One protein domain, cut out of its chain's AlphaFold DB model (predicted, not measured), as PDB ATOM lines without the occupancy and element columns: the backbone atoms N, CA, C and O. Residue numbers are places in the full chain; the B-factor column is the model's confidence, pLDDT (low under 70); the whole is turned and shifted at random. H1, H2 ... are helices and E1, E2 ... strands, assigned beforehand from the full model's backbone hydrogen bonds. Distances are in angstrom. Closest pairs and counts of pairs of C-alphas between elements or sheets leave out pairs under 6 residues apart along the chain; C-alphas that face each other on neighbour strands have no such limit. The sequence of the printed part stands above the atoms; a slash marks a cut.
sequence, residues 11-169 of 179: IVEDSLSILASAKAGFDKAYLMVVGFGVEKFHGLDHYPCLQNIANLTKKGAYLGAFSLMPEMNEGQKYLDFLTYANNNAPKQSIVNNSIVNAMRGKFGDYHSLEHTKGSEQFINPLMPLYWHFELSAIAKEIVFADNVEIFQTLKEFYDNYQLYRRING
ATOM      1  N   ILE A  11     -35.667 -48.577 -13.617       84.56
ATOM      2  CA  ILE A  11     -35.888 -49.903 -14.215       84.56
ATOM      3  C   ILE A  11     -37.038 -49.918 -15.227       84.56
ATOM      4  O   ILE A  11     -37.020 -50.710 -16.167       84.56
ATOM      5  N   VAL A  12     -38.040 -49.053 -15.051       86.62
ATOM      6  CA  VAL A  12     -39.197 -48.966 -15.947       86.62
ATOM      7  C   VAL A  12     -38.786 -48.373 -17.289       86.62
ATOM      8  O   VAL A  12     -39.032 -48.990 -18.321       86.62
ATOM      9  N   GLU A  13     -38.116 -47.225 -17.291       88.75
ATOM     10  CA  GLU A  13     -37.655 -46.560 -18.509       88.75
ATOM     11  C   GLU A  13     -36.618 -47.406 -19.264       88.75
ATOM     12  O   GLU A  13     -36.696 -47.545 -20.492       88.75
ATOM     13  N   ASP A  14     -35.687 -48.021 -18.530       90.31
ATOM     14  CA  ASP A  14     -34.635 -48.860 -19.104       90.31
ATOM     15  C   ASP A  14     -35.219 -50.144 -19.710       90.31
ATOM     16  O   ASP A  14     -34.913 -50.498 -20.852       90.31
ATOM     17  N   SER A  15     -36.110 -50.833 -18.985       91.69
ATOM     18  CA  SER A  15     -36.762 -52.048 -19.492       91.69
ATOM     19  C   SER A  15     -37.658 -51.755 -20.689       91.69
ATOM     20  O   SER A  15     -37.591 -52.487 -21.674       91.69
ATOM     21  N   LEU A  16     -38.430 -50.664 -20.666       91.06
ATOM     22  CA  LEU A  16     -39.261 -50.250 -21.793       91.06
ATOM     23  C   LEU A  16     -38.413 -50.031 -23.052       91.06
ATOM     24  O   LEU A  16     -38.753 -50.540 -24.120       91.06
ATOM     25  N   SER A  17     -37.287 -49.324 -22.924       91.75
ATOM     26  CA  SER A  17     -36.370 -49.057 -24.038       91.75
ATOM     27  C   SER A  17     -35.785 -50.346 -24.619       91.75
ATOM     28  O   SER A  17     -35.716 -50.500 -25.841       91.75
ATOM     29  N   ILE A  18     -35.407 -51.293 -23.754       94.38
ATOM     30  CA  ILE A  18     -34.891 -52.610 -24.149       94.38
ATOM     31  C   ILE A  18     -35.966 -53.426 -24.870       94.38
ATOM     32  O   ILE A  18     -35.714 -53.924 -25.967       94.38
ATOM     33  N   LEU A  19     -37.160 -53.548 -24.284       92.94
ATOM     34  CA  LEU A  19     -38.262 -54.338 -24.838       92.94
ATOM     35  C   LEU A  19     -38.733 -53.772 -26.181       92.94
ATOM     36  O   LEU A  19     -38.867 -54.514 -27.154       92.94
ATOM     37  N   ALA A  20     -38.918 -52.453 -26.268       91.88
ATOM     38  CA  ALA A  20     -39.312 -51.788 -27.507       91.88
ATOM     39  C   ALA A  20     -38.263 -51.990 -28.612       91.88
ATOM     40  O   ALA A  20     -38.604 -52.337 -29.742       91.88
ATOM     41  N   SER A  21     -36.979 -51.839 -28.274       93.88
ATOM     42  CA  SER A  21     -35.879 -51.991 -29.231       93.88
ATOM     43  C   SER A  21     -35.688 -53.449 -29.673       93.88
ATOM     44  O   SER A  21     -35.401 -53.699 -30.840       93.88
ATOM     45  N   ALA A  22     -35.910 -54.425 -28.786       93.62
ATOM     46  CA  ALA A  22     -35.884 -55.848 -29.131       93.62
ATOM     47  C   ALA A  22     -37.020 -56.232 -30.096       93.62
ATOM     48  O   ALA A  22     -36.826 -57.067 -30.980       93.62
ATOM     49  N   LYS A  23     -38.191 -55.594 -29.968       92.31
ATOM     50  CA  LYS A  23     -39.348 -55.802 -30.857       92.31
ATOM     51  C   LYS A  23     -39.236 -55.101 -32.208       92.31
ATOM     52  O   LYS A  23     -39.955 -55.471 -33.131       92.31
ATOM     53  N   ALA A  24     -38.340 -54.125 -32.348       93.06
ATOM     54  CA  ALA A  24     -38.153 -53.394 -33.600       93.06
ATOM     55  C   ALA A  24     -37.616 -54.272 -34.752       93.06
ATOM     56  O   ALA A  24     -37.702 -53.871 -35.909       93.06
ATOM     57  N   GLY A  25     -37.105 -55.476 -34.455       86.31
ATOM     58  CA  GLY A  25     -36.789 -56.487 -35.470       86.31
ATOM     59  C   GLY A  25     -35.474 -56.263 -36.215       86.31
ATOM     60  O   GLY A  25     -35.332 -56.717 -37.346       86.31
ATOM     61  N   PHE A  26     -34.512 -55.562 -35.612       92.88
ATOM     62  CA  PHE A  26     -33.177 -55.402 -36.189       92.88
ATOM     63  C   PHE A  26     -32.380 -56.715 -36.137       92.88
ATOM     64  O   PHE A  26     -32.305 -57.351 -35.088       92.88
ATOM     65  N   ASP A  27     -31.701 -57.060 -37.237       89.31
ATOM     66  CA  ASP A  27     -30.867 -58.271 -37.331       89.31
ATOM     67  C   ASP A  27     -29.688 -58.274 -36.346       89.31
ATOM     68  O   ASP A  27     -29.254 -59.323 -35.875       89.31
ATOM     69  N   LYS A  28     -29.137 -57.090 -36.063       93.12
ATOM     70  CA  LYS A  28     -28.016 -56.883 -35.140       93.12
ATOM     71  C   LYS A  28     -28.387 -55.788 -34.159       93.12
ATOM     72  O   LYS A  28     -28.390 -54.612 -34.519       93.12
ATOM     73  N   ALA A  29     -28.689 -56.181 -32.929       95.62
ATOM     74  CA  ALA A  29     -29.084 -55.263 -31.877       95.62
ATOM     75  C   ALA A  29     -28.355 -55.607 -30.582       95.62
ATOM     76  O   ALA A  29     -28.395 -56.745 -30.114       95.62
ATOM     77  N   TYR A  30     -27.721 -54.601 -29.989       96.44
ATOM     78  CA  TYR A  30     -26.864 -54.768 -28.822       96.44
ATOM     79  C   TYR A  30     -27.273 -53.801 -27.721       96.44
ATOM     80  O   TYR A  30     -27.667 -52.669 -28.003       96.44
ATOM     81  N   LEU A  31     -27.134 -54.234 -26.470       96.69
ATOM     82  CA  LEU A  31     -27.197 -53.345 -25.319       96.69
ATOM     83  C   LEU A  31     -25.782 -53.076 -24.815       96.69
ATOM     84  O   LEU A  31     -25.010 -54.008 -24.588       96.69
ATOM     85  N   MET A  32     -25.484 -51.799 -24.600       96.00
ATOM     86  CA  MET A  32     -24.292 -51.350 -23.896       96.00
ATOM     87  C   MET A  32     -24.714 -50.734 -22.568       96.00
ATOM     88  O   MET A  32     -25.615 -49.897 -22.541       96.00
ATOM     89  N   VAL A  33     -24.065 -51.130 -21.478       94.62
ATOM     90  CA  VAL A  33     -24.278 -50.548 -20.143       94.62
ATOM     91  C   VAL A  33     -22.946 -50.119 -19.544       94.62
ATOM     92  O   VAL A  33     -21.921 -50.751 -19.787       94.62
ATOM     93  N   VAL A  34     -22.975 -49.025 -18.787       95.62
ATOM     94  CA  VAL A  34     -21.811 -48.323 -18.226       95.62
ATOM     95  C   VAL A  34     -22.216 -47.647 -16.911       95.62
ATOM     96  O   VAL A  34     -23.405 -47.552 -16.612       95.62
ATOM     97  N   GLY A  35     -21.255 -47.167 -16.118       94.19
ATOM     98  CA  GLY A  35     -21.540 -46.432 -14.882       94.19
ATOM     99  C   GLY A  35     -21.800 -47.335 -13.676       94.19
ATOM    100  O   GLY A  35     -22.544 -46.972 -12.768       94.19
ATOM    101  N   PHE A  36     -21.192 -48.522 -13.644       93.44
ATOM    102  CA  PHE A  36     -21.357 -49.446 -12.524       93.44
ATOM    103  C   PHE A  36     -20.941 -48.820 -11.189       93.44
ATOM    104  O   PHE A  36     -19.882 -48.200 -11.062       93.44
ATOM    105  N   GLY A  37     -21.785 -49.002 -10.174       89.94
ATOM    106  CA  GLY A  37     -21.541 -48.497  -8.826       89.94
ATOM    107  C   GLY A  37     -21.907 -47.028  -8.591       89.94
ATOM    108  O   GLY A  37     -21.803 -46.599  -7.445       89.94
ATOM    109  N   VAL A  38     -22.378 -46.272  -9.598       88.81
ATOM    110  CA  VAL A  38     -22.832 -44.870  -9.407       88.81
ATOM    111  C   VAL A  38     -23.887 -44.761  -8.304       88.81
ATOM    112  O   VAL A  38     -23.892 -43.806  -7.539       88.81
ATOM    113  N   GLU A  39     -24.737 -45.773  -8.162       83.38
ATOM    114  CA  GLU A  39     -25.869 -45.751  -7.236       83.38
ATOM    115  C   GLU A  39     -25.607 -46.511  -5.922       83.38
ATOM    116  O   GLU A  39     -26.552 -46.859  -5.216       83.38
ATOM    117  N   LYS A  40     -24.338 -46.799  -5.572       80.62
ATOM    118  CA  LYS A  40     -23.966 -47.576  -4.362       80.62
ATOM    119  C   LYS A  40     -24.670 -47.080  -3.093       80.62
ATOM    120  O   LYS A  40     -25.165 -47.889  -2.318       80.62
ATOM    121  N   PHE A  41     -24.774 -45.764  -2.919       80.44
ATOM    122  CA  PHE A  41     -25.390 -45.142  -1.743       80.44
ATOM    123  C   PHE A  41     -26.841 -44.689  -1.968       80.44
ATOM    124  O   PHE A  41     -27.370 -43.866  -1.221       80.44
ATOM    125  N   HIS A  42     -27.509 -45.207  -3.002       75.56
ATOM    126  CA  HIS A  42     -28.891 -44.855  -3.355       75.56
ATOM    127  C   HIS A  42     -29.845 -46.057  -3.270       75.56
ATOM    128  O   HIS A  42     -30.885 -46.091  -3.920       75.56
ATOM    129  N   GLY A  43     -29.504 -47.041  -2.429       69.50
ATOM    130  CA  GLY A  43     -30.376 -48.175  -2.111       69.50
ATOM    131  C   GLY A  43     -30.463 -49.238  -3.209       69.50
ATOM    132  O   GLY A  43     -31.377 -50.062  -3.183       69.50
ATOM    133  N   LEU A  44     -29.528 -49.225  -4.164       76.12
ATOM    134  CA  LEU A  44     -29.448 -50.210  -5.236       76.12
ATOM    135  C   LEU A  44     -28.471 -51.339  -4.918       76.12
ATOM    136  O   LEU A  44     -27.357 -51.118  -4.444       76.12
ATOM    137  N   ASP A  45     -28.902 -52.558  -5.233       78.75
ATOM    138  CA  ASP A  45     -28.087 -53.758  -5.117       78.75
ATOM    139  C   ASP A  45     -27.342 -54.014  -6.436       78.75
ATOM    140  O   ASP A  45     -27.949 -54.295  -7.472       78.75
ATOM    141  N   HIS A  46     -26.011 -53.933  -6.398       85.81
ATOM    142  CA  HIS A  46     -25.154 -54.200  -7.560       85.81
ATOM    143  C   HIS A  46     -24.890 -55.698  -7.765       85.81
ATOM    144  O   HIS A  46     -24.441 -56.109  -8.839       85.81
ATOM    145  N   TYR A  47     -25.198 -56.545  -6.778       88.38
ATOM    146  CA  TYR A  47     -25.033 -57.991  -6.886       88.38
ATOM    147  C   TYR A  47     -25.919 -58.604  -7.992       88.38
ATOM    148  O   TYR A  47     -25.383 -59.344  -8.825       88.38
ATOM    149  N   PRO A  48     -27.232 -58.292  -8.097       87.75
ATOM    150  CA  PRO A  48     -28.070 -58.714  -9.218       87.75
ATOM    151  C   PRO A  48     -27.523 -58.314 -10.584       87.75
ATOM    152  O   PRO A  48     -27.661 -59.087 -11.530       87.75
ATOM    153  N   CYS A  49     -26.866 -57.155 -10.703       89.62
ATOM    154  CA  CYS A  49     -26.222 -56.755 -11.953       89.62
ATOM    155  C   CYS A  49     -25.157 -57.785 -12.362       89.62
ATOM    156  O   CYS A  49     -25.282 -58.405 -13.420       89.62
ATOM    157  N   LEU A  50     -24.183 -58.070 -11.491       92.56
ATOM    158  CA  LEU A  50     -23.133 -59.057 -11.776       92.56
ATOM    159  C   LEU A  50     -23.687 -60.476 -11.967       92.56
ATOM    160  O   LEU A  50     -23.222 -61.219 -12.834       92.56
ATOM    161  N   GLN A  51     -24.718 -60.852 -11.207       91.81
ATOM    162  CA  GLN A  51     -25.402 -62.132 -11.385       91.81
ATOM    163  C   GLN A  51     -26.070 -62.235 -12.764       91.81
ATOM    164  O   GLN A  51     -26.012 -63.290 -13.396       91.81
ATOM    165  N   ASN A  52     -26.680 -61.153 -13.251       91.94
ATOM    166  CA  ASN A  52     -27.288 -61.116 -14.577       91.94
ATOM    167  C   ASN A  52     -26.236 -61.252 -15.680       91.94
ATOM    168  O   ASN A  52     -26.412 -62.043 -16.603       91.94
ATOM    169  N   ILE A  53     -25.101 -60.561 -15.542       95.06
ATOM    170  CA  ILE A  53     -23.964 -60.698 -16.463       95.06
ATOM    171  C   ILE A  53     -23.483 -62.153 -16.508       95.06
ATOM    172  O   ILE A  53     -23.286 -62.706 -17.591       95.06
ATOM    173  N   ALA A  54     -23.356 -62.814 -15.354       95.69
ATOM    174  CA  ALA A  54     -22.969 -64.222 -15.289       95.69
ATOM    175  C   ALA A  54     -23.993 -65.152 -15.971       95.69
ATOM    176  O   ALA A  54     -23.607 -66.087 -16.676       95.69
ATOM    177  N   ASN A  55     -25.292 -64.891 -15.806       95.00
ATOM    178  CA  ASN A  55     -26.350 -65.656 -16.470       95.00
ATOM    179  C   ASN A  55     -26.323 -65.477 -17.994       95.00
ATOM    180  O   ASN A  55     -26.370 -66.465 -18.725       95.00
ATOM    181  N   LEU A  56     -26.178 -64.242 -18.476       96.19
ATOM    182  CA  LEU A  56     -26.058 -63.936 -19.904       96.19
ATOM    183  C   LEU A  56     -24.781 -64.526 -20.508       96.19
ATOM    184  O   LEU A  56     -24.804 -65.034 -21.625       96.19
ATOM    185  N   THR A  57     -23.687 -64.553 -19.744       97.50
ATOM    186  CA  THR A  57     -22.438 -65.213 -20.150       97.50
ATOM    187  C   THR A  57     -22.652 -66.706 -20.384       97.50
ATOM    188  O   THR A  57     -22.277 -67.218 -21.434       97.50
ATOM    189  N   LYS A  58     -23.325 -67.409 -19.462       97.19
ATOM    190  CA  LYS A  58     -23.662 -68.836 -19.635       97.19
ATOM    191  C   LYS A  58     -24.529 -69.097 -20.870       97.19
ATOM    192  O   LYS A  58     -24.448 -70.172 -21.450       97.19
ATOM    193  N   LYS A  59     -25.351 -68.121 -21.259       96.25
ATOM    194  CA  LYS A  59     -26.216 -68.166 -22.447       96.25
ATOM    195  C   LYS A  59     -25.493 -67.762 -23.741       96.25
ATOM    196  O   LYS A  59     -26.124 -67.749 -24.790       96.25
ATOM    197  N   GLY A  60     -24.201 -67.419 -23.680       97.12
ATOM    198  CA  GLY A  60     -23.436 -66.923 -24.831       97.12
ATOM    199  C   GLY A  60     -23.851 -65.524 -25.299       97.12
ATOM    200  O   GLY A  60     -23.514 -65.129 -26.405       97.12
ATOM    201  N   ALA A  61     -24.597 -64.785 -24.474       97.06
ATOM    202  CA  ALA A  61     -25.168 -63.484 -24.811       97.06
ATOM    203  C   ALA A  61     -24.330 -62.289 -24.328       97.06
ATOM    204  O   ALA A  61     -24.634 -61.149 -24.671       97.06
ATOM    205  N   TYR A  62     -23.303 -62.531 -23.510       97.75
ATOM    206  CA  TYR A  62     -22.320 -61.516 -23.135       97.75
ATOM    207  C   TYR A  62     -21.235 -61.428 -24.209       97.75
ATOM    208  O   TYR A  62     -20.560 -62.415 -24.495       97.75
ATOM    209  N   LEU A  63     -21.065 -60.238 -24.780       97.88
ATOM    210  CA  LEU A  63     -20.172 -59.978 -25.913       97.88
ATOM    211  C   LEU A  63     -18.810 -59.414 -25.486       97.88
ATOM    212  O   LEU A  63     -17.950 -59.165 -26.329       97.88
ATOM    213  N   GLY A  64     -18.601 -59.224 -24.183       97.75
ATOM    214  CA  GLY A  64     -17.366 -58.692 -23.618       97.75
ATOM    215  C   GLY A  64     -17.509 -57.275 -23.070       97.75
ATOM    216  O   GLY A  64     -18.585 -56.669 -23.066       97.75
ATOM    217  N   ALA A  65     -16.392 -56.751 -22.575       97.75
ATOM    218  CA  ALA A  65     -16.320 -55.414 -22.011       97.75
ATOM    219  C   ALA A  65     -15.005 -54.725 -22.360       97.75
ATOM    220  O   ALA A  65     -13.981 -55.382 -22.550       97.75
ATOM    221  N   PHE A  66     -15.042 -53.396 -22.407       96.81
ATOM    222  CA  PHE A  66     -13.855 -52.556 -22.528       96.81
ATOM    223  C   PHE A  66     -13.999 -51.313 -21.646       96.81
ATOM    224  O   PHE A  66     -15.110 -50.848 -21.397       96.81
ATOM    225  N   SER A  67     -12.877 -50.773 -21.172       96.81
ATOM    226  CA  SER A  67     -12.861 -49.515 -20.422       96.81
ATOM    227  C   SER A  67     -12.646 -48.343 -21.371       96.81
ATOM    228  O   SER A  67     -11.702 -48.365 -22.162       96.81
ATOM    229  N   LEU A  68     -13.496 -47.320 -21.291       97.25
ATOM    230  CA  LEU A  68     -13.308 -46.079 -22.036       97.25
ATOM    231  C   LEU A  68     -12.195 -45.251 -21.383       97.25
ATOM    232  O   LEU A  68     -12.380 -44.668 -20.314       97.25
ATOM    233  N   MET A  69     -11.032 -45.205 -22.028       96.19
ATOM    234  CA  MET A  69      -9.854 -44.509 -21.509       96.19
ATOM    235  C   MET A  69      -9.801 -43.060 -22.007       96.19
ATOM    236  O   MET A  69     -10.193 -42.801 -23.148       96.19
ATOM    237  N   PRO A  70      -9.301 -42.105 -21.202       96.31
ATOM    238  CA  PRO A  70      -9.212 -40.711 -21.623       96.31
ATOM    239  C   PRO A  70      -8.315 -40.528 -22.853       96.31
ATOM    240  O   PRO A  70      -8.582 -39.644 -23.649       96.31
ATOM    241  N   GLU A  71      -7.300 -41.362 -23.075       96.56
ATOM    242  CA  GLU A  71      -6.396 -41.260 -24.230       96.56
ATOM    243  C   GLU A  71      -7.039 -41.705 -25.556       96.56
ATOM    244  O   GLU A  71      -6.499 -41.424 -26.626       96.56
ATOM    245  N   MET A  72      -8.183 -42.397 -25.511       97.69
ATOM    246  CA  MET A  72      -8.904 -42.833 -26.710       97.69
ATOM    247  C   MET A  72      -9.606 -41.656 -27.389       97.69
ATOM    248  O   MET A  72     -10.116 -40.755 -26.722       97.69
ATOM    249  N   ASN A  73      -9.741 -41.708 -28.716       98.25
ATOM    250  CA  ASN A  73     -10.509 -40.711 -29.470       98.25
ATOM    251  C   ASN A  73     -11.963 -40.623 -28.975       98.25
ATOM    252  O   ASN A  73     -12.525 -39.537 -28.846       98.25
ATOM    253  N   GLU A  74     -12.576 -41.767 -28.683       97.44
ATOM    254  CA  GLU A  74     -13.918 -41.877 -28.110       97.44
ATOM    255  C   GLU A  74     -13.967 -41.300 -26.690       97.44
ATOM    256  O   GLU A  74     -14.932 -40.627 -26.336       97.44
ATOM    257  N   GLY A  75     -12.909 -41.508 -25.900       97.81
ATOM    258  CA  GLY A  75     -12.773 -40.954 -24.556       97.81
ATOM    259  C   GLY A  75     -12.708 -39.430 -24.571       97.81
ATOM    260  O   GLY A  75     -13.460 -38.780 -23.849       97.81
ATOM    261  N   GLN A  76     -11.889 -38.849 -25.450       98.44
ATOM    262  CA  GLN A  76     -11.817 -37.396 -25.650       98.44
ATOM    263  C   GLN A  76     -13.173 -36.817 -26.072       98.44
ATOM    264  O   GLN A  76     -13.655 -35.869 -25.456       98.44
ATOM    265  N   LYS A  77     -13.867 -37.454 -27.025       98.25
ATOM    266  CA  LYS A  77     -15.225 -37.042 -27.426       98.25
ATOM    267  C   LYS A  77     -16.225 -37.094 -26.273       98.25
ATOM    268  O   LYS A  77     -17.092 -36.230 -26.187       98.25
ATOM    269  N   TYR A  78     -16.123 -38.088 -25.394       97.88
ATOM    270  CA  TYR A  78     -16.974 -38.185 -24.210       97.88
ATOM    271  C   TYR A  78     -16.699 -37.044 -23.214       97.88
ATOM    272  O   TYR A  78     -17.633 -36.449 -22.673       97.88
ATOM    273  N   LEU A  79     -15.424 -36.689 -23.011       98.00
ATOM    274  CA  LEU A  79     -15.014 -35.551 -22.179       98.00
ATOM    275  C   LEU A  79     -15.501 -34.211 -22.756       98.00
ATOM    276  O   LEU A  79     -16.013 -33.368 -22.009       98.00
ATOM    277  N   ASP A  80     -15.389 -34.031 -24.071       98.12
ATOM    278  CA  ASP A  80     -15.877 -32.848 -24.787       98.12
ATOM    279  C   ASP A  80     -17.401 -32.743 -24.705       98.12
ATOM    280  O   ASP A  80     -17.936 -31.689 -24.352       98.12
ATOM    281  N   PHE A  81     -18.103 -33.855 -24.952       97.31
ATOM    282  CA  PHE A  81     -19.552 -33.948 -24.796       97.31
ATOM    283  C   PHE A  81     -19.980 -33.531 -23.393       97.31
ATOM    284  O   PHE A  81     -20.881 -32.705 -23.260       97.31
ATOM    285  N   LEU A  82     -19.334 -34.054 -22.345       97.50
ATOM    286  CA  LEU A  82     -19.713 -33.700 -20.983       97.50
ATOM    287  C   LEU A  82     -19.445 -32.222 -20.691       97.50
ATOM    288  O   LEU A  82     -20.261 -31.573 -20.039       97.50
ATOM    289  N   THR A  83     -18.331 -31.679 -21.181       97.31
ATOM    290  CA  THR A  83     -18.008 -30.254 -21.025       97.31
ATOM    291  C   THR A  83     -19.084 -29.388 -21.675       97.31
ATOM    292  O   THR A  83     -19.602 -28.464 -21.050       97.31
ATOM    293  N   TYR A  84     -19.485 -29.725 -22.903       98.00
ATOM    294  CA  TYR A  84     -20.583 -29.057 -23.590       98.00
ATOM    295  C   TYR A  84     -21.904 -29.208 -22.824       98.00
ATOM    296  O   TYR A  84     -22.562 -28.209 -22.531       98.00
ATOM    297  N   ALA A  85     -22.284 -30.430 -22.447       96.94
ATOM    298  CA  ALA A  85     -23.539 -30.713 -21.762       96.94
ATOM    299  C   ALA A  85     -23.632 -29.986 -20.412       96.94
ATOM    300  O   ALA A  85     -24.665 -29.400 -20.111       96.94
ATOM    301  N   ASN A  86     -22.551 -29.940 -19.629       96.25
ATOM    302  CA  ASN A  86     -22.533 -29.252 -18.338       96.25
ATOM    303  C   ASN A  86     -22.733 -27.733 -18.449       96.25
ATOM    304  O   ASN A  86     -23.196 -27.127 -17.485       96.25
ATOM    305  N   ASN A  87     -22.390 -27.137 -19.594       96.81
ATOM    306  CA  ASN A  87     -22.539 -25.704 -19.846       96.81
ATOM    307  C   ASN A  87     -23.878 -25.339 -20.504       96.81
ATOM    308  O   ASN A  87     -24.288 -24.185 -20.437       96.81
ATOM    309  N   ASN A  88     -24.540 -26.296 -21.165       97.00
ATOM    310  CA  ASN A  88     -25.701 -26.020 -22.019       97.00
ATOM    311  C   ASN A  88     -26.990 -26.721 -21.569       97.00
ATOM    312  O   ASN A  88     -28.080 -26.285 -21.933       97.00
ATOM    313  N   ALA A  89     -26.903 -27.808 -20.800       93.62
ATOM    314  CA  ALA A  89     -28.079 -28.509 -20.301       93.62
ATOM    315  C   ALA A  89     -28.650 -27.807 -19.056       93.62
ATOM    316  O   ALA A  89     -27.891 -27.311 -18.223       93.62
ATOM    317  N   PRO A  90     -29.981 -27.827 -18.854       92.38
ATOM    318  CA  PRO A  90     -30.608 -27.231 -17.671       92.38
ATOM    319  C   PRO A  90     -30.207 -27.926 -16.361       92.38
ATOM    320  O   PRO A  90     -30.330 -27.342 -15.288       92.38
ATOM    321  N   LYS A  91     -29.757 -29.186 -16.436       93.06
ATOM    322  CA  LYS A  91     -29.260 -29.968 -15.302       93.06
ATOM    323  C   LYS A  91     -28.034 -30.772 -15.718       93.06
ATOM    324  O   LYS A  91     -28.019 -31.387 -16.781       93.06
ATOM    325  N   GLN A  92     -27.036 -30.796 -14.844       95.62
ATOM    326  CA  GLN A  92     -25.818 -31.581 -15.025       95.62
ATOM    327  C   GLN A  92     -26.076 -33.032 -14.599       95.62
ATOM    328  O   GLN A  92     -26.653 -33.279 -13.542       95.62
ATOM    329  N   SER A  93     -25.663 -33.996 -15.423       94.69
ATOM    330  CA  SER A  93     -25.873 -35.424 -15.142       94.69
ATOM    331  C   SER A  93     -24.879 -35.931 -14.096       94.69
ATOM    332  O   SER A  93     -23.670 -35.915 -14.343       94.69
ATOM    333  N   ILE A  94     -25.378 -36.422 -12.956       93.50
ATOM    334  CA  ILE A  94     -24.559 -37.052 -11.904       93.50
ATOM    335  C   ILE A  94     -23.821 -38.277 -12.464       93.50
ATOM    336  O   ILE A  94     -22.616 -38.415 -12.256       93.50
ATOM    337  N   VAL A  95     -24.516 -39.118 -13.237       93.81
ATOM    338  CA  VAL A  95     -23.961 -40.343 -13.836       93.81
ATOM    339  C   VAL A  95     -22.801 -40.014 -14.776       93.81
ATOM    340  O   VAL A  95     -21.696 -40.525 -14.599       93.81
ATOM    341  N   ASN A  96     -23.006 -39.106 -15.737       96.50
ATOM    342  CA  ASN A  96     -21.967 -38.792 -16.721       96.50
ATOM    343  C   ASN A  96     -20.759 -38.104 -16.077       96.50
ATOM    344  O   ASN A  96     -19.620 -38.400 -16.443       96.50
ATOM    345  N   ASN A  97     -20.988 -37.226 -15.094       97.12
ATOM    346  CA  ASN A  97     -19.900 -36.611 -14.336       97.12
ATOM    347  C   ASN A  97     -19.131 -37.644 -13.507       97.12
ATOM    348  O   ASN A  97     -17.906 -37.579 -13.466       97.12
ATOM    349  N   SER A  98     -19.809 -38.628 -12.916       96.94
ATOM    350  CA  SER A  98     -19.157 -39.710 -12.172       96.94
ATOM    351  C   SER A  98     -18.260 -40.563 -13.070       96.94
ATOM    352  O   SER A  98     -17.103 -40.802 -12.724       96.94
ATOM    353  N   ILE A  99     -18.740 -40.922 -14.268       97.69
ATOM    354  CA  ILE A  99     -17.943 -41.631 -15.282       97.69
ATOM    355  C   ILE A  99     -16.695 -40.819 -15.653       97.69
ATOM    356  O   ILE A  99     -15.589 -41.352 -15.608       97.69
ATOM    357  N   VAL A 100     -16.830 -39.519 -15.941       97.75
ATOM    358  CA  VAL A 100     -15.669 -38.668 -16.266       97.75
ATOM    359  C   VAL A 100     -14.711 -38.500 -15.087       97.75
ATOM    360  O   VAL A 100     -13.496 -38.481 -15.284       97.75
ATOM    361  N   ASN A 101     -15.218 -38.398 -13.861       97.69
ATOM    362  CA  ASN A 101     -14.374 -38.334 -12.670       97.69
ATOM    363  C   ASN A 101     -13.554 -39.621 -12.515       97.69
ATOM    364  O   ASN A 101     -12.347 -39.539 -12.281       97.69
ATOM    365  N   ALA A 102     -14.166 -40.786 -12.733       97.81
ATOM    366  CA  ALA A 102     -13.466 -42.067 -12.743       97.81
ATOM    367  C   ALA A 102     -12.432 -42.158 -13.879       97.81
ATOM    368  O   ALA A 102     -11.293 -42.543 -13.628       97.81
ATOM    369  N   MET A 103     -12.772 -41.716 -15.099       97.81
ATOM    370  CA  MET A 103     -11.818 -41.626 -16.222       97.81
ATOM    371  C   MET A 103     -10.604 -40.746 -15.883       97.81
ATOM    372  O   MET A 103      -9.506 -40.990 -16.369       97.81
ATOM    373  N   ARG A 104     -10.787 -39.726 -15.035       96.50
ATOM    374  CA  ARG A 104      -9.728 -38.823 -14.546       96.50
ATOM    375  C   ARG A 104      -9.016 -39.338 -13.287       96.50
ATOM    376  O   ARG A 104      -8.290 -38.577 -12.647       96.50
ATOM    377  N   GLY A 105      -9.244 -40.593 -12.903       96.69
ATOM    378  CA  GLY A 105      -8.596 -41.235 -11.759       96.69
ATOM    379  C   GLY A 105      -9.091 -40.759 -10.393       96.69
ATOM    380  O   GLY A 105      -8.382 -40.918  -9.400       96.69
ATOM    381  N   LYS A 106     -10.277 -40.143 -10.308       97.69
ATOM    382  CA  LYS A 106     -10.914 -39.862  -9.013       97.69
ATOM    383  C   LYS A 106     -11.488 -41.153  -8.428       97.69
ATOM    384  O   LYS A 106     -11.860 -42.059  -9.168       97.69
ATOM    385  N   PHE A 107     -11.551 -41.224  -7.101       96.31
ATOM    386  CA  PHE A 107     -12.003 -42.404  -6.367       96.31
ATOM    387  C   PHE A 107     -12.673 -42.008  -5.045       96.31
ATOM    388  O   PHE A 107     -12.288 -41.004  -4.447       96.31
ATOM    389  N   GLY A 108     -13.630 -42.817  -4.590       94.75
ATOM    390  CA  GLY A 108     -14.344 -42.643  -3.328       94.75
ATOM    391  C   GLY A 108     -15.361 -41.503  -3.367       94.75
ATOM    392  O   GLY A 108     -15.967 -41.232  -4.407       94.75
ATOM    393  N   ASP A 109     -15.531 -40.845  -2.224       95.19
ATOM    394  CA  ASP A 109     -16.478 -39.747  -2.033       95.19
ATOM    395  C   ASP A 109     -15.962 -38.443  -2.664       95.19
ATOM    396  O   ASP A 109     -15.377 -37.572  -2.018       95.19
ATOM    397  N   TYR A 110     -16.087 -38.356  -3.989       95.75
ATOM    398  CA  TYR A 110     -15.636 -37.216  -4.777       95.75
ATOM    399  C   TYR A 110     -16.804 -36.503  -5.457       95.75
ATOM    400  O   TYR A 110     -17.569 -37.098  -6.217       95.75
ATOM    401  N   HIS A 111     -16.858 -35.184  -5.268       95.12
ATOM    402  CA  HIS A 111     -17.919 -34.316  -5.768       95.12
ATOM    403  C   HIS A 111     -17.391 -33.291  -6.769       95.12
ATOM    404  O   HIS A 111     -16.695 -32.346  -6.395       95.12
ATOM    405  N   SER A 112     -17.771 -33.425  -8.042       93.12
ATOM    406  CA  SER A 112     -17.518 -32.395  -9.064       93.12
ATOM    407  C   SER A 112     -18.683 -31.421  -9.255       93.12
ATOM    408  O   SER A 112     -18.518 -30.406  -9.927       93.12
ATOM    409  N   LEU A 113     -19.860 -31.727  -8.699       93.56
ATOM    410  CA  LEU A 113     -21.095 -30.963  -8.881       93.56
ATOM    411  C   LEU A 113     -21.610 -30.454  -7.538       93.56
ATOM    412  O   LEU A 113     -21.694 -31.220  -6.578       93.56
ATOM    413  N   GLU A 114     -22.036 -29.193  -7.482       91.38
ATOM    414  CA  GLU A 114     -22.494 -28.578  -6.229       91.38
ATOM    415  C   GLU A 114     -23.682 -29.325  -5.612       91.38
ATOM    416  O   GLU A 114     -23.688 -29.611  -4.422       91.38
ATOM    417  N   HIS A 115     -24.650 -29.732  -6.438       89.00
ATOM    418  CA  HIS A 115     -25.867 -30.414  -5.987       89.00
ATOM    419  C   HIS A 115     -25.654 -31.876  -5.565       89.00
ATOM    420  O   HIS A 115     -26.609 -32.529  -5.156       89.00
ATOM    421  N   THR A 116     -24.433 -32.404  -5.690       89.81
ATOM    422  CA  THR A 116     -24.090 -33.718  -5.124       89.81
ATOM    423  C   THR A 116     -23.543 -33.603  -3.706       89.81
ATOM    424  O   THR A 116     -23.491 -34.604  -3.006       89.81
ATOM    425  N   LYS A 117     -23.145 -32.403  -3.257       88.69
ATOM    426  CA  LYS A 117     -22.631 -32.210  -1.898       88.69
ATOM    427  C   LYS A 117     -23.747 -32.456  -0.882       88.69
ATOM    428  O   LYS A 117     -24.832 -31.892  -1.003       88.69
ATOM    429  N   GLY A 118     -23.458 -33.267   0.134       86.19
ATOM    430  CA  GLY A 118     -24.417 -33.634   1.184       86.19
ATOM    431  C   GLY A 118     -25.038 -35.026   1.030       86.19
ATOM    432  O   GLY A 118     -25.818 -35.427   1.890       86.19
ATOM    433  N   SER A 119     -24.675 -35.775  -0.011       87.44
ATOM    434  CA  SER A 119     -24.854 -37.230  -0.087       87.44
ATOM    435  C   SER A 119     -23.497 -37.899  -0.290       87.44
ATOM    436  O   SER A 119     -22.584 -37.256  -0.784       87.44
ATOM    437  N   GLU A 120     -23.345 -39.164   0.088       90.75
ATOM    438  CA  GLU A 120     -22.106 -39.901  -0.186       90.75
ATOM    439  C   GLU A 120     -22.073 -40.338  -1.659       90.75
ATOM    440  O   GLU A 120     -23.072 -40.829  -2.198       90.75
ATOM    441  N   GLN A 121     -20.933 -40.149  -2.322       91.88
ATOM    442  CA  GLN A 121     -20.649 -40.646  -3.668       91.88
ATOM    443  C   GLN A 121     -19.643 -41.796  -3.610       91.88
ATOM    444  O   GLN A 121     -18.855 -41.931  -2.678       91.88
ATOM    445  N   PHE A 122     -19.629 -42.633  -4.646       93.38
ATOM    446  CA  PHE A 122     -18.633 -43.695  -4.770       93.38
ATOM    447  C   PHE A 122     -18.033 -43.731  -6.165       93.38
ATOM    448  O   PHE A 122     -18.316 -44.632  -6.955       93.38
ATOM    449  N   ILE A 123     -17.188 -42.750  -6.480       96.31
ATOM    450  CA  ILE A 123     -16.431 -42.778  -7.729       96.31
ATOM    451  C   ILE A 123     -15.505 -43.993  -7.708       96.31
ATOM    452  O   ILE A 123     -14.749 -44.192  -6.758       96.31
ATOM    453  N   ASN A 124     -15.562 -44.822  -8.745       95.31
ATOM    454  CA  ASN A 124     -14.791 -46.058  -8.802       95.31
ATOM    455  C   ASN A 124     -14.284 -46.340 -10.229       95.31
ATOM    456  O   ASN A 124     -14.923 -45.928 -11.200       95.31
ATOM    457  N   PRO A 125     -13.156 -47.058 -10.385       95.69
ATOM    458  CA  PRO A 125     -12.533 -47.291 -11.689       95.69
ATOM    459  C   PRO A 125     -13.326 -48.230 -12.616       95.69
ATOM    460  O   PRO A 125     -12.923 -48.415 -13.759       95.69
ATOM    461  N   LEU A 126     -14.444 -48.815 -12.165       95.88
ATOM    462  CA  LEU A 126     -15.333 -49.630 -13.001       95.88
ATOM    463  C   LEU A 126     -16.421 -48.792 -13.690       95.88
ATOM    464  O   LEU A 126     -17.094 -49.291 -14.585       95.88
ATOM    465  N   MET A 127     -16.598 -47.521 -13.321       96.56
ATOM    466  CA  MET A 127     -17.582 -46.645 -13.963       96.56
ATOM    467  C   MET A 127     -17.396 -46.468 -15.481       96.56
ATOM    468  O   MET A 127     -18.415 -46.476 -16.165       96.56
ATOM    469  N   PRO A 128     -16.176 -46.324 -16.044       97.62
ATOM    470  CA  PRO A 128     -15.985 -46.219 -17.495       97.62
ATOM    471  C   PRO A 128     -15.994 -47.572 -18.225       97.62
ATOM    472  O   PRO A 128     -15.735 -47.614 -19.428       97.62
ATOM    473  N   LEU A 129     -16.260 -48.681 -17.526       97.62
ATOM    474  CA  LEU A 129     -16.351 -50.006 -18.128       97.62
ATOM    475  C   LEU A 129     -17.688 -50.150 -18.861       97.62
ATOM    476  O   LEU A 129     -18.754 -50.059 -18.256       97.62
ATOM    477  N   TYR A 130     -17.619 -50.393 -20.166       97.62
ATOM    478  CA  TYR A 130     -18.765 -50.722 -21.002       97.62
ATOM    479  C   TYR A 130     -18.899 -52.235 -21.113       97.62
ATOM    480  O   TYR A 130     -17.991 -52.891 -21.622       97.62
ATOM    481  N   TRP A 131     -20.040 -52.786 -20.705       97.88
ATOM    482  CA  TRP A 131     -20.405 -54.181 -20.968       97.88
ATOM    483  C   TRP A 131     -21.372 -54.275 -22.143       97.88
ATOM    484  O   TRP A 131     -22.306 -53.479 -22.244       97.88
ATOM    485  N   HIS A 132     -21.165 -55.280 -22.991       97.94
ATOM    486  CA  HIS A 132     -21.891 -55.467 -24.243       97.94
ATOM    487  C   HIS A 132     -22.670 -56.773 -24.222       97.94
ATOM    488  O   HIS A 132     -22.155 -57.807 -23.787       97.94
ATOM    489  N   PHE A 133     -23.893 -56.737 -24.738       97.69
ATOM    490  CA  PHE A 133     -24.779 -57.893 -24.750       97.69
ATOM    491  C   PHE A 133     -25.629 -57.941 -26.011       97.69
ATOM    492  O   PHE A 133     -25.990 -56.901 -26.562       97.69
ATOM    493  N   GLU A 134     -26.027 -59.146 -26.403       96.81
ATOM    494  CA  GLU A 134     -27.110 -59.349 -27.366       96.81
ATOM    495  C   GLU A 134     -28.427 -58.806 -26.792       96.81
ATOM    496  O   GLU A 134     -28.903 -59.266 -25.747       96.81
ATOM    497  N   LEU A 135     -29.044 -57.835 -27.476       96.38
ATOM    498  CA  LEU A 135     -30.240 -57.151 -26.971       96.38
ATOM    499  C   LEU A 135     -31.406 -58.127 -26.777       96.38
ATOM    500  O   LEU A 135     -32.084 -58.102 -25.750       96.38
ATOM    501  N   SER A 136     -31.614 -59.014 -27.753       94.44
ATOM    502  CA  SER A 136     -32.706 -59.992 -27.725       94.44
ATOM    503  C   SER A 136     -32.583 -60.984 -26.567       94.44
ATOM    504  O   SER A 136     -33.592 -61.475 -26.064       94.44
ATOM    505  N   ALA A 137     -31.358 -61.277 -26.125       94.31
ATOM    506  CA  ALA A 137     -31.118 -62.145 -24.986       94.31
ATOM    507  C   ALA A 137     -31.450 -61.435 -23.670       94.31
ATOM    508  O   ALA A 137     -32.111 -62.032 -22.831       94.31
ATOM    509  N   ILE A 138     -31.071 -60.161 -23.513       94.06
ATOM    510  CA  ILE A 138     -31.431 -59.382 -22.317       94.06
ATOM    511  C   ILE A 138     -32.936 -59.195 -22.199       94.06
ATOM    512  O   ILE A 138     -33.469 -59.351 -21.104       94.06
ATOM    513  N   ALA A 139     -33.623 -58.891 -23.301       93.94
ATOM    514  CA  ALA A 139     -35.071 -58.701 -23.286       93.94
ATOM    515  C   ALA A 139     -35.813 -59.918 -22.697       93.94
ATOM    516  O   ALA A 139     -36.773 -59.748 -21.955       93.94
ATOM    517  N   LYS A 140     -35.312 -61.137 -22.948       92.44
ATOM    518  CA  LYS A 140     -35.867 -62.391 -22.407       92.44
ATOM    519  C   LYS A 140     -35.608 -62.600 -20.911       92.44
ATOM    520  O   LYS A 140     -36.268 -63.438 -20.308       92.44
ATOM    521  N   GLU A 141     -34.661 -61.876 -20.312       91.56
ATOM    522  CA  GLU A 141     -34.374 -61.956 -18.872       91.56
ATOM    523  C   GLU A 141     -35.231 -60.997 -18.031       91.56
ATOM    524  O   GLU A 141     -35.186 -61.070 -16.803       91.56
ATOM    525  N   ILE A 142     -35.996 -60.097 -18.661       92.25
ATOM    526  CA  ILE A 142     -36.869 -59.152 -17.957       92.25
ATOM    527  C   ILE A 142     -38.117 -59.904 -17.487       92.25
ATOM    528  O   ILE A 142     -39.033 -60.170 -18.263       92.25
ATOM    529  N   VAL A 143     -38.169 -60.241 -16.195       89.88
ATOM    530  CA  VAL A 143     -39.145 -61.211 -15.659       89.88
ATOM    531  C   VAL A 143     -40.588 -60.707 -15.621       89.88
ATOM    532  O   VAL A 143     -41.513 -61.496 -15.446       89.88
ATOM    533  N   PHE A 144     -40.780 -59.397 -15.759       90.62
ATOM    534  CA  PHE A 144     -42.089 -58.747 -15.749       90.62
ATOM    535  C   PHE A 144     -42.550 -58.309 -17.141       90.62
ATOM    536  O   PHE A 144     -43.603 -57.685 -17.235       90.62
ATOM    537  N   ALA A 145     -41.790 -58.600 -18.207       91.56
ATOM    538  CA  ALA A 145     -42.083 -58.129 -19.564       91.56
ATOM    539  C   ALA A 145     -43.523 -58.465 -19.992       91.56
ATOM    540  O   ALA A 145     -44.300 -57.565 -20.314       91.56
ATOM    541  N   ASP A 146     -43.931 -59.728 -19.859       90.69
ATOM    542  CA  ASP A 146     -45.279 -60.190 -20.225       90.69
ATOM    543  C   ASP A 146     -46.398 -59.455 -19.467       90.69
ATOM    544  O   ASP A 146     -47.510 -59.302 -19.971       90.69
ATOM    545  N   ASN A 147     -46.116 -58.968 -18.254       89.25
ATOM    546  CA  ASN A 147     -47.084 -58.248 -17.435       89.25
ATOM    547  C   ASN A 147     -47.250 -56.786 -17.834       89.25
ATOM    548  O   ASN A 147     -48.240 -56.189 -17.428       89.25
ATOM    549  N   VAL A 148     -46.299 -56.195 -18.558       88.12
ATOM    550  CA  VAL A 148     -46.269 -54.746 -18.819       88.12
ATOM    551  C   VAL A 148     -46.360 -54.388 -20.300       88.12
ATOM    552  O   VAL A 148     -46.769 -53.282 -20.642       88.12
ATOM    553  N   GLU A 149     -46.034 -55.320 -21.196       85.69
ATOM    554  CA  GLU A 149     -45.934 -55.072 -22.640       85.69
ATOM    555  C   GLU A 149     -47.248 -54.692 -23.334       85.69
ATOM    556  O   GLU A 149     -47.219 -54.137 -24.432       85.69
ATOM    557  N   ILE A 150     -48.395 -55.001 -22.725       88.56
ATOM    558  CA  ILE A 150     -49.718 -54.697 -23.289       88.56
ATOM    559  C   ILE A 150     -50.123 -53.230 -23.113       88.56
ATOM    560  O   ILE A 150     -51.081 -52.777 -23.738       88.56
ATOM    561  N   PHE A 151     -49.427 -52.492 -22.248       89.50
ATOM    562  CA  PHE A 151     -49.791 -51.127 -21.899       89.50
ATOM    563  C   PHE A 151     -49.144 -50.108 -22.827       89.50
ATOM    564  O   PHE A 151     -48.028 -50.289 -23.311       89.50
ATOM    565  N   GLN A 152     -49.861 -49.012 -23.068       87.56
ATOM    566  CA  GLN A 152     -49.463 -47.996 -24.045       87.56
ATOM    567  C   GLN A 152     -49.009 -46.691 -23.393       87.56
ATOM    568  O   GLN A 152     -48.469 -45.819 -24.072       87.56
ATOM    569  N   THR A 153     -49.202 -46.544 -22.080       90.12
ATOM    570  CA  THR A 153     -48.747 -45.372 -21.335       90.12
ATOM    571  C   THR A 153     -47.670 -45.734 -20.317       90.12
ATOM    572  O   THR A 153     -47.709 -46.788 -19.681       90.12
ATOM    573  N   LEU A 154     -46.725 -44.812 -20.102       88.38
ATOM    574  CA  LEU A 154     -45.678 -44.962 -19.086       88.38
ATOM    575  C   LEU A 154     -46.271 -45.188 -17.686       88.38
ATOM    576  O   LEU A 154     -45.748 -45.977 -16.905       88.38
ATOM    577  N   LYS A 155     -47.390 -44.519 -17.386       90.56
ATOM    578  CA  LYS A 155     -48.086 -44.659 -16.107       90.56
ATOM    579  C   LYS A 155     -48.615 -46.080 -15.905       90.56
ATOM    580  O   LYS A 155     -48.383 -46.659 -14.852       90.56
ATOM    581  N   GLU A 156     -49.300 -46.644 -16.897       91.62
ATOM    582  CA  GLU A 156     -49.804 -48.019 -16.815       91.62
ATOM    583  C   GLU A 156     -48.664 -49.029 -16.691       91.62
ATOM    584  O   GLU A 156     -48.760 -49.960 -15.894       91.62
ATOM    585  N   PHE A 157     -47.569 -48.825 -17.428       91.50
ATOM    586  CA  PHE A 157     -46.383 -49.669 -17.318       91.50
ATOM    587  C   PHE A 157     -45.821 -49.644 -15.891       91.50
ATOM    588  O   PHE A 157     -45.599 -50.694 -15.289       91.50
ATOM    589  N   TYR A 158     -45.653 -48.448 -15.320       91.00
ATOM    590  CA  TYR A 158     -45.171 -48.273 -13.953       91.00
ATOM    591  C   TYR A 158     -46.108 -48.928 -12.927       91.00
ATOM    592  O   TYR A 158     -45.658 -49.709 -12.088       91.00
ATOM    593  N   ASP A 159     -47.415 -48.666 -13.012       91.62
ATOM    594  CA  ASP A 159     -48.415 -49.200 -12.080       91.62
ATOM    595  C   ASP A 159     -48.440 -50.741 -12.094       91.62
ATOM    596  O   ASP A 159     -48.517 -51.380 -11.038       91.62
ATOM    597  N   ASN A 160     -48.320 -51.351 -13.277       92.38
ATOM    598  CA  ASN A 160     -48.329 -52.806 -13.427       92.38
ATOM    599  C   ASN A 160     -46.998 -53.455 -13.055       92.38
ATOM    600  O   ASN A 160     -47.000 -54.530 -12.456       92.38
ATOM    601  N   TYR A 161     -45.873 -52.786 -13.297       91.25
ATOM    602  CA  TYR A 161     -44.589 -53.203 -12.743       91.25
ATOM    603  C   TYR A 161     -44.627 -53.226 -11.202       91.25
ATOM    604  O   TYR A 161     -44.237 -54.209 -10.571       91.25
ATOM    605  N   GLN A 162     -45.190 -52.190 -10.569       90.56
ATOM    606  CA  GLN A 162     -45.363 -52.160  -9.111       90.56
ATOM    607  C   GLN A 162     -46.325 -53.249  -8.612       90.56
ATOM    608  O   GLN A 162     -46.120 -53.832  -7.544       90.56
ATOM    609  N   LEU A 163     -47.383 -53.556  -9.368       91.50
ATOM    610  CA  LEU A 163     -48.271 -54.677  -9.062       91.50
ATOM    611  C   LEU A 163     -47.534 -56.021  -9.139       91.50
ATOM    612  O   LEU A 163     -47.637 -56.809  -8.199       91.50
ATOM    613  N   TYR A 164     -46.752 -56.248 -10.197       91.50
ATOM    614  CA  TYR A 164     -45.929 -57.446 -10.358       91.50
ATOM    615  C   TYR A 164     -45.031 -57.673  -9.139       91.50
ATOM    616  O   TYR A 164     -45.026 -58.767  -8.574       91.50
ATOM    617  N   ARG A 165     -44.332 -56.628  -8.676       89.81
ATOM    618  CA  ARG A 165     -43.456 -56.710  -7.496       89.81
ATOM    619  C   ARG A 165     -44.204 -57.034  -6.209       89.81
ATOM    620  O   ARG A 165     -43.702 -57.793  -5.386       89.81
ATOM    621  N   ARG A 166     -45.404 -56.473  -6.020       90.06
ATOM    622  CA  ARG A 166     -46.233 -56.766  -4.837       90.06
ATOM    623  C   ARG A 166     -46.699 -58.218  -4.802       90.06
ATOM    624  O   ARG A 166     -46.778 -58.786  -3.719       90.06
ATOM    625  N   ILE A 167     -47.006 -58.799  -5.960       91.38
ATOM    626  CA  ILE A 167     -47.493 -60.181  -6.070       91.38
ATOM    627  C   ILE A 167     -46.346 -61.185  -5.917       91.38
ATOM    628  O   ILE A 167     -46.479 -62.154  -5.175       91.38
ATOM    629  N   ASN A 168     -45.228 -60.958  -6.608       88.88
ATOM    630  CA  ASN A 168     -44.133 -61.931  -6.700       88.88
ATOM    631  C   ASN A 168     -43.054 -61.744  -5.623       88.88
ATOM    632  O   ASN A 168     -42.175 -62.591  -5.467       88.88
ATOM    633  N   GLY A 169     -43.129 -60.656  -4.853       82.81
ATOM    634  CA  GLY A 169     -42.103 -60.284  -3.890       82.81
ATOM    635  C   GLY A 169     -40.840 -59.746  -4.564       82.81
ATOM    636  O   GLY A 169     -40.732 -59.643  -5.783       82.81
TER     637      GLY A 169
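This is residues 11 to 169 of the 179 residues of an uncharacterized protein of Moraxella bovis (UniProt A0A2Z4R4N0). A small sheet of three strands forms a bridge between two groups of helices: the helical hairpin H3 and H4 at one end of the strands, and H1, H5, H6 and H7 towards the other. H2 covers part of one face of the sheet, and residues 104 to 128 make a long loop on the H4 side before E3. The printed part has 159 residues with seven named helices and three named strands, in the order H1 E1 H2 E2 H3 H4 E3 H5 H6 H7; the class is mostly helix. The sheet runs E1, E3, E2, all antiparallel. The whole is compact, with a radius of gyration of the C-alphas of 17.4 A and spans of 42 by 34 by 30 A.

In the sheet, E1 is residues 30 to 33, E3 residues 129 to 134, 17.0 A long, and E2 residues 62 to 67, 15.5 A long. H2 is residues 47 to 58, 16.8 A long. H3, residues 73 to 88, is the longest helix by residues, 22.4 A from C-alpha 73 at (-10.509, -40.711, -29.470); H4 is residues 94 to 103, 14.2 A long. H1, residues 11 to 23, is 18.0 A long and begins with C-alpha 11 at (-35.888, -49.903, -14.215). H5 is residues 135 to 139 and H6 residues 145 to 148. H7, residues 154 to 168, is 21.1 A long and ends with C-alpha 168 at (-44.133, -61.931, -6.700).

E3 is the inner strand. It is antiparallel to E1 at 153 degrees, with N 31 and O 133 2.9 A apart, and to E2 at 161 degrees, with N 63 and O 132 2.8 A apart, both within hydrogen-bond range. H2 is on one face, making two layers, a helix over a sheet, at a height over the sheet of 11.0 A; it lies over E3 and E2, slantwise to the strands, at 41 degrees to E3 on the local plane. E1, H2 and E2 form a split strand-helix-strand unit, two strands running the same way with E3 between them, and its crossover is right-handed. H1 and H5 only graze the sheet. H1 touches H5, the closest C-alphas being those of Ala 22 and Ser 136, 5.4 A apart. H1, with residue 12 alone, only just touches H7, with 3 pairs of C-alphas within 8 A; the closest are those of Val 12 and Tyr 158, 6.3 A apart. H6 touches H7, closest at the C-alphas of Val 148 and Phe 157, 5.3 A. H3, with residues 79 to 82 alone, touches H4 in a hairpin, closest at the C-alphas of Leu 79 and Val 100, 6.7 A; they run opposite ways at a tilt of 38 degrees, only just steep. H3 and H7 are apart. In H1, H2, H3, H4, H5 and H7 every O i to N i+4 pair is within hydrogen-bond range; H6 is too short for such a pair.

The two C-alphas farthest apart, those of Glu 71 and Ile 167, are 48.8 A apart. The printed part has no cut. The links E1 to H2, 13 residues, and H4 to E3, 25 residues, are long. The mean pLDDT of the printed part is 93.0, and one printed residue, Gly 43, is under 70.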